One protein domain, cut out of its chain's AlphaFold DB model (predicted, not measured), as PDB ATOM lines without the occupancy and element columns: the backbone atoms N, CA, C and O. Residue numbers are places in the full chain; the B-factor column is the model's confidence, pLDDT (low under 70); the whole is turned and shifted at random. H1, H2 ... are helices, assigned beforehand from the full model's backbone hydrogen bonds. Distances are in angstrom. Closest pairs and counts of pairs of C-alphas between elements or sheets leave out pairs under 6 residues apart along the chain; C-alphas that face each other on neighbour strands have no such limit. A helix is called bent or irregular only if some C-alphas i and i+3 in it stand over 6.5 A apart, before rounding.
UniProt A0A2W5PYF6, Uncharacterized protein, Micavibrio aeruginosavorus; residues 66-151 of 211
ATOM      1  N   PRO A  66      44.785 -12.442  13.716       85.44
ATOM      2  CA  PRO A  66      45.356 -13.808  13.431       85.44
ATOM      3  C   PRO A  66      46.250 -14.648  14.419       85.44
ATOM      4  O   PRO A  66      46.287 -15.862  14.260       85.44
ATOM      5  N   ALA A  67      46.914 -14.120  15.462       80.19
ATOM      6  CA  ALA A  67      47.630 -14.885  16.528       80.19
ATOM      7  C   ALA A  67      47.250 -14.896  18.051       80.19
ATOM      8  O   ALA A  67      47.824 -15.704  18.750       80.19
ATOM      9  N   ILE A  68      46.285 -14.163  18.620       83.69
ATOM     10  CA  ILE A  68      45.290 -14.642  19.593       83.69
ATOM     11  C   ILE A  68      44.643 -15.866  18.974       83.69
ATOM     12  O   ILE A  68      44.480 -16.829  19.683       83.69
ATOM     13  N   ALA A  69      44.334 -15.892  17.672       84.06
ATOM     14  CA  ALA A  69      43.880 -17.123  17.028       84.06
ATOM     15  C   ALA A  69      44.975 -18.216  17.005       84.06
ATOM     16  O   ALA A  69      44.735 -19.298  17.521       84.06
ATOM     17  N   GLU A  70      46.198 -17.924  16.547       80.75
ATOM     18  CA  GLU A  70      47.377 -18.816  16.694       80.75
ATOM     19  C   GLU A  70      47.643 -19.236  18.160       80.75
ATOM     20  O   GLU A  70      47.982 -20.389  18.419       80.75
ATOM     21  N   ARG A  71      47.419 -18.341  19.135       76.62
ATOM     22  CA  ARG A  71      47.513 -18.617  20.577       76.62
ATOM     23  C   ARG A  71      46.337 -19.459  21.063       76.62
ATOM     24  O   ARG A  71      46.576 -20.386  21.810       76.62
ATOM     25  N   LEU A  72      45.112 -19.237  20.591       78.56
ATOM     26  CA  LEU A  72      43.928 -20.071  20.838       78.56
ATOM     27  C   LEU A  72      44.109 -21.485  20.269       78.56
ATOM     28  O   LEU A  72      43.538 -22.418  20.822       78.56
ATOM     29  N   THR A  73      44.915 -21.653  19.213       75.06
ATOM     30  CA  THR A  73      45.371 -22.969  18.732       75.06
ATOM     31  C   THR A  73      46.605 -23.511  19.453       75.06
ATOM     32  O   THR A  73      46.907 -24.695  19.318       75.06
ATOM     33  N   TRP A  74      47.312 -22.712  20.260       73.56
ATOM     34  CA  TRP A  74      48.298 -23.243  21.200       73.56
ATOM     35  C   TRP A  74      47.601 -23.902  22.400       73.56
ATOM     36  O   TRP A  74      46.549 -23.469  22.883       73.56
ATOM     37  N   ARG A  75      48.200 -24.997  22.886       60.53
ATOM     38  CA  ARG A  75      47.626 -25.852  23.936       60.53
ATOM     39  C   ARG A  75      47.265 -25.037  25.187       60.53
ATOM     40  O   ARG A  75      48.069 -24.245  25.670       60.53
ATOM     41  N   GLY A  76      46.061 -25.257  25.717       61.28
ATOM     42  CA  GLY A  76      45.590 -24.652  26.970       61.28
ATOM     43  C   GLY A  76      45.041 -23.219  26.879       61.28
ATOM     44  O   GLY A  76      44.535 -22.715  27.873       61.28
ATOM     45  N   TYR A  77      45.070 -22.552  25.723       69.06
ATOM     46  CA  TYR A  77      44.454 -21.223  25.575       69.06
ATOM     47  C   TYR A  77      42.915 -21.212  25.417       69.06
ATOM     48  O   TYR A  77      42.307 -20.223  25.834       69.06
ATOM     49  N   PRO A  78      42.227 -22.251  24.889       69.69
ATOM     50  CA  PRO A  78      40.757 -22.264  24.823       69.69
ATOM     51  C   PRO A  78      40.033 -22.198  26.182       69.69
ATOM     52  O   PRO A  78      38.848 -21.854  26.223       69.69
ATOM     53  N   SER A  79      40.713 -22.524  27.289       68.75
ATOM     54  CA  SER A  79      40.173 -22.457  28.656       68.75
ATOM     55  C   SER A  79      40.381 -21.110  29.356       68.75
ATOM     56  O   SER A  79      39.567 -20.784  30.218       68.75
ATOM     57  N   LYS A  80      41.398 -20.317  28.978       78.50
ATOM     58  CA  LYS A  80      41.625 -18.965  29.529       78.50
ATOM     59  C   LYS A  80      40.436 -18.043  29.244       78.50
ATOM     60  O   LYS A  80      39.704 -18.236  28.268       78.50
ATOM     61  N   THR A  81      40.251 -16.998  30.036       82.56
ATOM     62  CA  THR A  81      39.281 -15.920  29.790       82.56
ATOM     63  C   THR A  81      39.666 -15.080  28.564       82.56
ATOM     64  O   THR A  81      40.686 -15.297  27.911       82.56
ATOM     65  N   GLN A  82      38.793 -14.159  28.153       83.00
ATOM     66  CA  GLN A  82      39.094 -13.227  27.062       83.00
ATOM     67  C   GLN A  82      40.095 -12.147  27.505       83.00
ATOM     68  O   GLN A  82      41.032 -11.852  26.763       83.00
ATOM     69  N   SER A  83      39.945 -11.633  28.730       81.69
ATOM     70  CA  SER A  83      40.829 -10.627  29.323       81.69
ATOM     71  C   SER A  83      42.262 -11.131  29.481       81.69
ATOM     72  O   SER A  83      43.164 -10.456  29.006       81.69
ATOM     73  N   GLU A  84      42.474 -12.333  30.035       82.06
ATOM     74  CA  GLU A  84      43.818 -12.918  30.214       82.06
ATOM     75  C   GLU A  84      44.566 -13.060  28.883       82.06
ATOM     76  O   GLU A  84      45.714 -12.649  28.765       82.06
ATOM     77  N   ILE A  85      43.913 -13.588  27.839       84.25
ATOM     78  CA  ILE A  85      44.552 -13.737  26.523       84.25
ATOM     79  C   ILE A  85      44.809 -12.360  25.892       84.25
ATOM     80  O   ILE A  85      45.827 -12.164  25.231       84.25
ATOM     81  N   THR A  86      43.910 -11.390  26.082       83.00
ATOM     82  CA  THR A  86      44.126 -10.007  25.639       83.00
ATOM     83  C   THR A  86      45.268  -9.338  26.398       83.00
ATOM     84  O   THR A  86      46.011  -8.585  25.782       83.00
ATOM     85  N   GLU A  87      45.440  -9.604  27.688       82.25
ATOM     86  CA  GLU A  87      46.515  -9.055  28.509       82.25
ATOM     87  C   GLU A  87      47.860  -9.706  28.190       82.25
ATOM     88  O   GLU A  87      48.826  -8.988  27.964       82.25
ATOM     89  N   GLU A  88      47.916 -11.027  28.013       78.88
ATOM     90  CA  GLU A  88      49.101 -11.723  27.500       78.88
ATOM     91  C   GLU A  88      49.471 -11.231  26.103       78.88
ATOM     92  O   GLU A  88      50.621 -10.876  25.856       78.88
ATOM     93  N   VAL A  89      48.504 -11.143  25.180       79.75
ATOM     94  CA  VAL A  89      48.773 -10.642  23.828       79.75
ATOM     95  C   VAL A  89      49.088  -9.140  23.827       79.75
ATOM     96  O   VAL A  89      49.812  -8.688  22.945       79.75
ATOM     97  N   ARG A  90      48.657  -8.372  24.840       79.94
ATOM     98  CA  ARG A  90      49.056  -6.969  25.063       79.94
ATOM     99  C   ARG A  90      50.431  -6.869  25.709       79.94
ATOM    100  O   ARG A  90      51.159  -5.961  25.354       79.94
ATOM    101  N   ALA A  91      50.840  -7.792  26.572       75.62
ATOM    102  CA  ALA A  91      52.218  -7.871  27.038       75.62
ATOM    103  C   ALA A  91      53.132  -8.154  25.842       75.62
ATOM    104  O   ALA A  91      54.072  -7.408  25.616       75.62
ATOM    105  N   LEU A  92      52.774  -9.146  25.011       74.00
ATOM    106  CA  LEU A  92      53.394  -9.514  23.720       74.00
ATOM    107  C   LEU A  92      53.415  -8.376  22.684       74.00
ATOM    108  O   LEU A  92      54.210  -8.354  21.739       74.00
ATOM    109  N   PHE A  93      52.517  -7.419  22.857       72.00
ATOM    110  CA  PHE A  93      52.359  -6.249  22.023       72.00
ATOM    111  C   PHE A  93      52.146  -5.011  22.902       72.00
ATOM    112  O   PHE A  93      51.083  -4.389  22.824       72.00
ATOM    113  N   PRO A  94      53.147  -4.574  23.689       72.31
ATOM    114  CA  PRO A  94      52.945  -3.492  24.661       72.31
ATOM    115  C   PRO A  94      52.639  -2.160  23.954       72.31
ATOM    116  O   PRO A  94      52.133  -1.212  24.541       72.31
ATOM    117  N   LYS A  95      52.909  -2.128  22.643       66.69
ATOM    118  CA  LYS A  95      52.684  -1.034  21.699       66.69
ATOM    119  C   LYS A  95      51.317  -1.077  21.002       66.69
ATOM    120  O   LYS A  95      50.941  -0.090  20.380       66.69
ATOM    121  N   PHE A  96      50.576  -2.189  21.054       78.25
ATOM    122  CA  PHE A  96      49.252  -2.279  20.432       78.25
ATOM    123  C   PHE A  96      48.173  -2.090  21.493       78.25
ATOM    124  O   PHE A  96      48.028  -2.891  22.416       78.25
ATOM    125  N   LYS A  97      47.348  -1.052  21.323       75.88
ATOM    126  CA  LYS A  97      46.153  -0.844  22.142       75.88
ATOM    127  C   LYS A  97      45.097  -1.887  21.774       75.88
ATOM    128  O   LYS A  97      44.207  -1.614  20.977       75.88
ATOM    129  N   ILE A  98      45.212  -3.089  22.340       81.75
ATOM    130  CA  ILE A  98      44.218  -4.155  22.173       81.75
ATOM    131  C   ILE A  98      42.941  -3.727  22.904       81.75
ATOM    132  O   ILE A  98      42.966  -3.650  24.141       81.75
ATOM    133  N   PRO A  99      41.842  -3.415  22.192       76.75
ATOM    134  CA  PRO A  99      40.619  -2.979  22.838       76.75
ATOM    135  C   PRO A  99      39.913  -4.197  23.441       76.75
ATOM    136  O   PRO A  99      39.909  -5.281  22.857       76.75
ATOM    137  N   LEU A 100      39.305  -4.036  24.615       72.75
ATOM    138  CA  LEU A 100      38.678  -5.153  25.337       72.75
ATOM    139  C   LEU A 100      37.512  -5.786  24.550       72.75
ATOM    140  O   LEU A 100      37.263  -6.982  24.669       72.75
ATOM    141  N   ASN A 101      36.857  -5.017  23.674       82.81
ATOM    142  CA  ASN A 101      35.773  -5.483  22.805       82.81
ATOM    143  C   ASN A 101      36.238  -6.210  21.522       82.81
ATOM    144  O   ASN A 101      35.391  -6.609  20.721       82.81
ATOM    145  N   ILE A 102      37.547  -6.428  21.315       84.81
ATOM    146  CA  ILE A 102      38.084  -7.096  20.110       84.81
ATOM    147  C   ILE A 102      37.469  -8.485  19.866       84.81
ATOM    148  O   ILE A 102      37.364  -8.932  18.728       84.81
ATOM    149  N   TRP A 103      37.014  -9.140  20.934       85.50
ATOM    150  CA  TRP A 103      36.402 -10.464  20.912       85.50
ATOM    151  C   TRP A 103      35.039 -10.526  20.227       85.50
ATOM    152  O   TRP A 103      34.721 -11.544  19.619       85.50
ATOM    153  N   GLN A 104      34.260  -9.449  20.328       87.44
ATOM    154  CA  GLN A 104      32.911  -9.320  19.764       87.44
ATOM    155  C   GLN A 104      32.901  -8.501  18.465       87.44
ATOM    156  O   GLN A 104      31.888  -8.449  17.771       87.44
ATOM    157  N   LYS A 105      34.026  -7.863  18.113       86.56
ATOM    158  CA  LYS A 105      34.187  -7.196  16.820       86.56
ATOM    159  C   LYS A 105      33.998  -8.229  15.705       86.56
ATOM    160  O   LYS A 105      34.683  -9.252  15.679       86.56
ATOM    161  N   ARG A 106      33.109  -7.920  14.756       89.44
ATOM    162  CA  ARG A 106      32.992  -8.680  13.508       89.44
ATOM    163  C   ARG A 106      34.302  -8.626  12.731       89.44
ATOM    164  O   ARG A 106      34.817  -7.550  12.421       89.44
ATOM    165  N   LEU A 107      34.805  -9.810  12.429       89.56
ATOM    166  CA  LEU A 107      35.946 -10.071  11.588       89.56
ATOM    167  C   LEU A 107      35.524  -9.922  10.136       89.56
ATOM    168  O   LEU A 107      34.571 -10.543   9.666       89.56
ATOM    169  N   ASN A 108      36.248  -9.088   9.407       87.75
ATOM    170  CA  ASN A 108      36.059  -8.983   7.971       87.75
ATOM    171  C   ASN A 108      36.593 -10.245   7.256       87.75
ATOM    172  O   ASN A 108      37.283 -11.090   7.833       87.75
ATOM    173  N   ARG A 109      36.306 -10.364   5.952       87.88
ATOM    174  CA  ARG A 109      36.720 -11.517   5.128       87.88
ATOM    175  C   ARG A 109      38.237 -11.773   5.146       87.88
ATOM    176  O   ARG A 109      38.653 -12.921   5.006       87.88
ATOM    177  N   TRP A 110      39.059 -10.732   5.312       84.44
ATOM    178  CA  TRP A 110      40.517 -10.856   5.402       84.44
ATOM    179  C   TRP A 110      40.954 -11.380   6.778       84.44
ATOM    180  O   TRP A 110      41.714 -12.346   6.821       84.44
ATOM    181  N   GLU A 111      40.452 -10.803   7.876       88.00
ATOM    182  CA  GLU A 111      40.715 -11.269   9.248       88.00
ATOM    183  C   GLU A 111      40.377 -12.760   9.364       88.00
ATOM    184  O   GLU A 111      41.218 -13.547   9.795       88.00
ATOM    185  N   MET A 112      39.211 -13.167   8.850       88.38
ATOM    186  CA  MET A 112      38.797 -14.569   8.764       88.38
ATOM    187  C   MET A 112      39.735 -15.436   7.918       88.38
ATOM    188  O   MET A 112      40.103 -16.526   8.350       88.38
ATOM    189  N   LYS A 113      40.156 -14.977   6.730       88.00
ATOM    190  CA  LYS A 113      41.087 -15.731   5.870       88.00
ATOM    191  C   LYS A 113      42.448 -15.918   6.543       88.00
ATOM    192  O   LYS A 113      42.976 -17.025   6.536       88.00
ATOM    193  N   ALA A 114      42.998 -14.867   7.146       85.81
ATOM    194  CA  ALA A 114      44.297 -14.906   7.809       85.81
ATOM    195  C   ALA A 114      44.261 -15.740   9.103       85.81
ATOM    196  O   ALA A 114      45.180 -16.520   9.348       85.81
ATOM    197  N   VAL A 115      43.181 -15.641   9.888       86.00
ATOM    198  CA  VAL A 115      42.918 -16.542  11.021       86.00
ATOM    199  C   VAL A 115      42.819 -17.987  10.544       86.00
ATOM    200  O   VAL A 115      43.482 -18.848  11.112       86.00
ATOM    201  N   LYS A 116      42.067 -18.264   9.473       86.38
ATOM    202  CA  LYS A 116      41.949 -19.616   8.922       86.38
ATOM    203  C   LYS A 116      43.305 -20.169   8.476       86.38
ATOM    204  O   LYS A 116      43.666 -21.248   8.916       86.38
ATOM    205  N   THR A 117      44.099 -19.424   7.704       85.50
ATOM    206  CA  THR A 117      45.459 -19.849   7.316       85.50
ATOM    207  C   THR A 117      46.360 -20.104   8.529       85.50
ATOM    208  O   THR A 117      47.169 -21.027   8.502       85.50
ATOM    209  N   LYS A 118      46.214 -19.333   9.616       83.44
ATOM    210  CA  LYS A 118      46.935 -19.577  10.874       83.44
ATOM    211  C   LYS A 118      46.438 -20.814  11.620       83.44
ATOM    212  O   LYS A 118      47.261 -21.513  12.196       83.44
ATOM    213  N   ILE A 119      45.140 -21.098  11.611       81.88
ATOM    214  CA  ILE A 119      44.564 -22.279  12.264       81.88
ATOM    215  C   ILE A 119      44.908 -23.539  11.462       81.88
ATOM    216  O   ILE A 119      45.530 -24.445  12.008       81.88
ATOM    217  N   ASP A 120      44.629 -23.556  10.158       82.88
ATOM    218  CA  ASP A 120      44.955 -24.663   9.247       82.88
ATOM    219  C   ASP A 120      46.473 -24.939   9.200       82.88
ATOM    220  O   ASP A 120      46.895 -26.085   9.107       82.88
ATOM    221  N   GLY A 121      47.313 -23.901   9.320       74.38
ATOM    222  CA  GLY A 121      48.774 -24.031   9.375       74.38
ATOM    223  C   GLY A 121      49.352 -24.486  10.723       74.38
ATOM    224  O   GLY A 121      50.558 -24.703  10.805       74.38
ATOM    225  N   ASN A 122      48.537 -24.608  11.780       71.62
ATOM    226  CA  ASN A 122      48.966 -25.091  13.103       71.62
ATOM    227  C   ASN A 122      48.129 -26.281  13.631       71.62
ATOM    228  O   ASN A 122      48.469 -26.826  14.681       71.62
ATOM    229  N   MET A 123      47.057 -26.699  12.945       69.38
ATOM    230  CA  MET A 123      46.184 -27.808  13.357       69.38
ATOM    231  C   MET A 123      46.253 -28.998  12.397       69.38
ATOM    232  O   MET A 123      46.163 -28.845  11.185       69.38
ATOM    233  N   THR A 124      46.333 -30.207  12.958       70.12
ATOM    234  CA  THR A 124      46.381 -31.473  12.203       70.12
ATOM    235  C   THR A 124      45.068 -31.793  11.482       70.12
ATOM    236  O   THR A 124      45.078 -32.429  10.430       70.12
ATOM    237  N   VAL A 125      43.931 -31.368  12.043       72.38
ATOM    238  CA  VAL A 125      42.592 -31.570  11.475       72.38
ATOM    239  C   VAL A 125      41.962 -30.198  11.199       72.38
ATOM    240  O   VAL A 125      41.890 -29.384  12.124       72.38
ATOM    241  N   PRO A 126      41.496 -29.910   9.966       72.94
ATOM    242  CA  PRO A 126      40.912 -28.612   9.632       72.94
ATOM    243  C   PRO A 126      39.619 -28.329  10.403       72.94
ATOM    244  O   PRO A 126      38.657 -29.102  10.354       72.94
ATOM    245  N   VAL A 127      39.559 -27.167  11.055       78.81
ATOM    246  CA  VAL A 127      38.387 -26.734  11.824       78.81
ATOM    247  C   VAL A 127      37.426 -25.937  10.939       78.81
ATOM    248  O   VAL A 127      37.819 -25.075  10.151       78.81
ATOM    249  N   ARG A 128      36.122 -26.203  11.073       84.44
ATOM    250  CA  ARG A 128      35.071 -25.493  10.329       84.44
ATOM    251  C   ARG A 128      34.775 -24.127  10.952       84.44
ATOM    252  O   ARG A 128      34.067 -24.028  11.948       84.44
ATOM    253  N   LEU A 129      35.335 -23.082  10.346       84.12
ATOM    254  CA  LEU A 129      35.187 -21.675  10.752       84.12
ATOM    255  C   LEU A 129      34.233 -20.881   9.838       84.12
ATOM    256  O   LEU A 129      34.148 -19.662   9.945       84.12
ATOM    257  N   ASP A 130      33.520 -21.556   8.933       80.19
ATOM    258  CA  ASP A 130      32.670 -20.979   7.876       80.19
ATOM    259  C   ASP A 130      31.515 -20.107   8.391       80.19
ATOM    260  O   ASP A 130      31.026 -19.249   7.660       80.19
ATOM    261  N   LYS A 131      31.103 -20.306   9.647       83.31
ATOM    262  CA  LYS A 131      30.020 -19.560  10.315       83.31
ATOM    263  C   LYS A 131      30.501 -18.655  11.448       83.31
ATOM    264  O   LYS A 131      29.679 -18.120  12.181       83.31
ATOM    265  N   CYS A 132      31.813 -18.540  11.643       88.00
ATOM    266  CA  CYS A 132      32.364 -17.658  12.664       88.00
ATOM    267  C   CYS A 132      32.456 -16.237  12.110       88.00
ATOM    268  O   CYS A 132      33.071 -16.031  11.065       88.00
ATOM    269  N   GLU A 133      31.890 -15.264  12.820       88.31
ATOM    270  CA  GLU A 133      32.020 -13.849  12.465       88.31
ATOM    271  C   GLU A 133      32.919 -13.089  13.439       88.31
ATOM    272  O   GLU A 133      33.380 -12.010  13.101       88.31
ATOM    273  N   THR A 134      33.188 -13.607  14.637       92.75
ATOM    274  CA  THR A 134      33.955 -12.927  15.693       92.75
ATOM    275  C   THR A 134      35.044 -13.833  16.279       92.75
ATOM    276  O   THR A 134      34.970 -15.061  16.190       92.75
ATOM    277  N   LEU A 135      36.047 -13.256  16.957       90.38
ATOM    278  CA  LEU A 135      37.027 -14.053  17.719       90.38
ATOM    279  C   LEU A 135      36.365 -14.889  18.835       90.38
ATOM    280  O   LEU A 135      36.885 -15.945  19.196       90.38
ATOM    281  N   SER A 136      35.223 -14.444  19.370       90.69
ATOM    282  CA  SER A 136      34.435 -15.196  20.350       90.69
ATOM    283  C   SER A 136      33.802 -16.460  19.746       90.69
ATOM    284  O   SER A 136      33.820 -17.518  20.382       90.69
ATOM    285  N   ASP A 137      33.315 -16.390  18.504       89.94
ATOM    286  CA  ASP A 137      32.775 -17.557  17.789       89.94
ATOM    287  C   ASP A 137      33.883 -18.572  17.504       89.94
ATOM    288  O   ASP A 137      33.756 -19.751  17.839       89.94
ATOM    289  N   ILE A 138      35.020 -18.092  16.984       89.62
ATOM    290  CA  ILE A 138      36.201 -18.919  16.695       89.62
ATOM    291  C   ILE A 138      36.677 -19.631  17.965       89.62
ATOM    292  O   ILE A 138      36.892 -20.842  17.948       89.62
ATOM    293  N   LYS A 139      36.769 -18.919  19.095       88.69
ATOM    294  CA  LYS A 139      37.116 -19.516  20.394       88.69
ATOM    295  C   LYS A 139      36.118 -20.589  20.834       88.69
ATOM    296  O   LYS A 139      36.530 -21.614  21.374       88.69
ATOM    297  N   THR A 140      34.824 -20.377  20.596       87.69
ATOM    298  CA  THR A 140      33.770 -21.342  20.947       87.69
ATOM    299  C   THR A 140      33.898 -22.626  20.125       87.69
ATOM    300  O   THR A 140      33.859 -23.720  20.690       87.69
ATOM    301  N   VAL A 141      34.140 -22.507  18.814       86.69
ATOM    302  CA  VAL A 141      34.368 -23.658  17.924       86.69
ATOM    303  C   VAL A 141      35.661 -24.398  18.286       86.69
ATOM    304  O   VAL A 141      35.634 -25.621  18.434       86.69
ATOM    305  N   LEU A 142      36.771 -23.686  18.511       85.19
ATOM    306  CA  LEU A 142      38.044 -24.292  18.927       85.19
ATOM    307  C   LEU A 142      37.922 -25.028  20.274       85.19
ATOM    308  O   LEU A 142      38.453 -26.127  20.424       85.19
ATOM    309  N   LYS A 143      37.165 -24.483  21.240       82.19
ATOM    310  CA  LYS A 143      36.899 -25.154  22.525       82.19
ATOM    311  C   LYS A 143      36.040 -26.411  22.362       82.19
ATOM    312  O   LYS A 143      36.306 -27.415  23.018       82.19
ATOM    313  N   ALA A 144      35.033 -26.380  21.488       77.06
ATOM    314  CA  ALA A 144      34.230 -27.562  21.180       77.06
ATOM    315  C   ALA A 144      35.076 -28.669  20.523       77.06
ATOM    316  O   ALA A 144      34.939 -29.828  20.900       77.06
ATOM    317  N   HIS A 145      35.987 -28.308  19.612       76.25
ATOM    318  CA  HIS A 145      36.926 -29.241  18.982       76.25
ATOM    319  C   HIS A 145      37.875 -29.882  20.010       76.25
ATOM    320  O   HIS A 145      37.945 -31.106  20.106       76.25
ATOM    321  N   ALA A 146      38.533 -29.069  20.843       70.44
ATOM    322  CA  ALA A 146      39.469 -29.545  21.867       70.44
ATOM    323  C   ALA A 146      38.811 -30.465  22.915       70.44
ATOM    324  O   ALA A 146      39.425 -31.422  23.381       70.44
ATOM    325  N   ASN A 147      37.543 -30.216  23.265       61.19
ATOM    326  CA  ASN A 147      36.797 -31.096  24.167       61.19
ATOM    327  C   ASN A 147      36.550 -32.491  23.569       61.19
ATOM    328  O   ASN A 147      36.438 -33.444  24.330       61.19
ATOM    329  N   ILE A 148      36.444 -32.624  22.241       59.22
ATOM    330  CA  ILE A 148      36.184 -33.907  21.571       59.22
ATOM    331  C   ILE A 148      37.457 -34.765  21.525       59.22
ATOM    332  O   ILE A 148      37.378 -35.967  21.763       59.22
ATOM    333  N   GLU A 149      38.631 -34.159  21.314       53.94
ATOM    334  CA  GLU A 149      39.926 -34.867  21.289       53.94
ATOM    335  C   GLU A 149      40.297 -35.520  22.635       53.94
ATOM    336  O   GLU A 149      41.017 -36.517  22.659       53.94
ATOM    337  N   HIS A 150      39.769 -35.011  23.755       45.88
ATOM    338  CA  HIS A 150      39.965 -35.583  25.094       45.88
ATOM    339  C   HIS A 150      38.734 -36.327  25.654       45.88
ATOM    340  O   HIS A 150      38.765 -36.792  26.793       45.88
ATOM    341  N   ALA A 151      37.647 -36.471  24.886       41.19
ATOM    342  CA  ALA A 151      36.390 -37.056  25.363       41.19
ATOM    343  C   ALA A 151      36.355 -38.598  25.336       41.19
ATOM    344  O   ALA A 151      35.469 -39.198  24.723       41.19
TER     345      ALA A 151
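What this domain is: This is residues 66 to 151 of the 211 residues of an uncharacterized protein of Micavibrio aeruginosavorus (UniProt A0A2W5PYF6). Short H1 sits in the middle of a small helical domain; longer H4 and H5 pack on it at a slant, H2 and little H3 lie towards one end, and residues 91 to 97 stick out. The printed part has 86 residues with five named helices, H1 to H5, and no named strand: all helix. It is compact, radius of gyration of the C-alphas 12.4 A, spanning 37 by 27 by 20 A.

Where its parts are: H1 is residues 67 to 72, from C-alpha 67 at (47.630, -14.885, 16.528); H2 82 to 91, 14.2 A; H3 100 to 103, irregular, 7.3 A; H4 109 to 120, 16.0 A; H5 135 to 149, 21.3 A, to C-alpha 149 at (39.926, -34.867, 21.289).

How they stand to each other: H1 touches H4 residues 115 to 119 alone, steep tilt 51 degrees, closest C-alphas Glu 70 and Lys 118, 5.9 A. H1 touches H5, steep tilt 39 degrees, closest C-alphas Leu 72 and Lys 139, 6.8 A. Every O i to N i+4 pair is within hydrogen-bond range in H1, H2, H4 and H5; H3 is too short for one.

The domain as a whole: The printed part has no cut. The link H4 to H5 is long. Residues 147 to 151, among others, have pLDDT under 70.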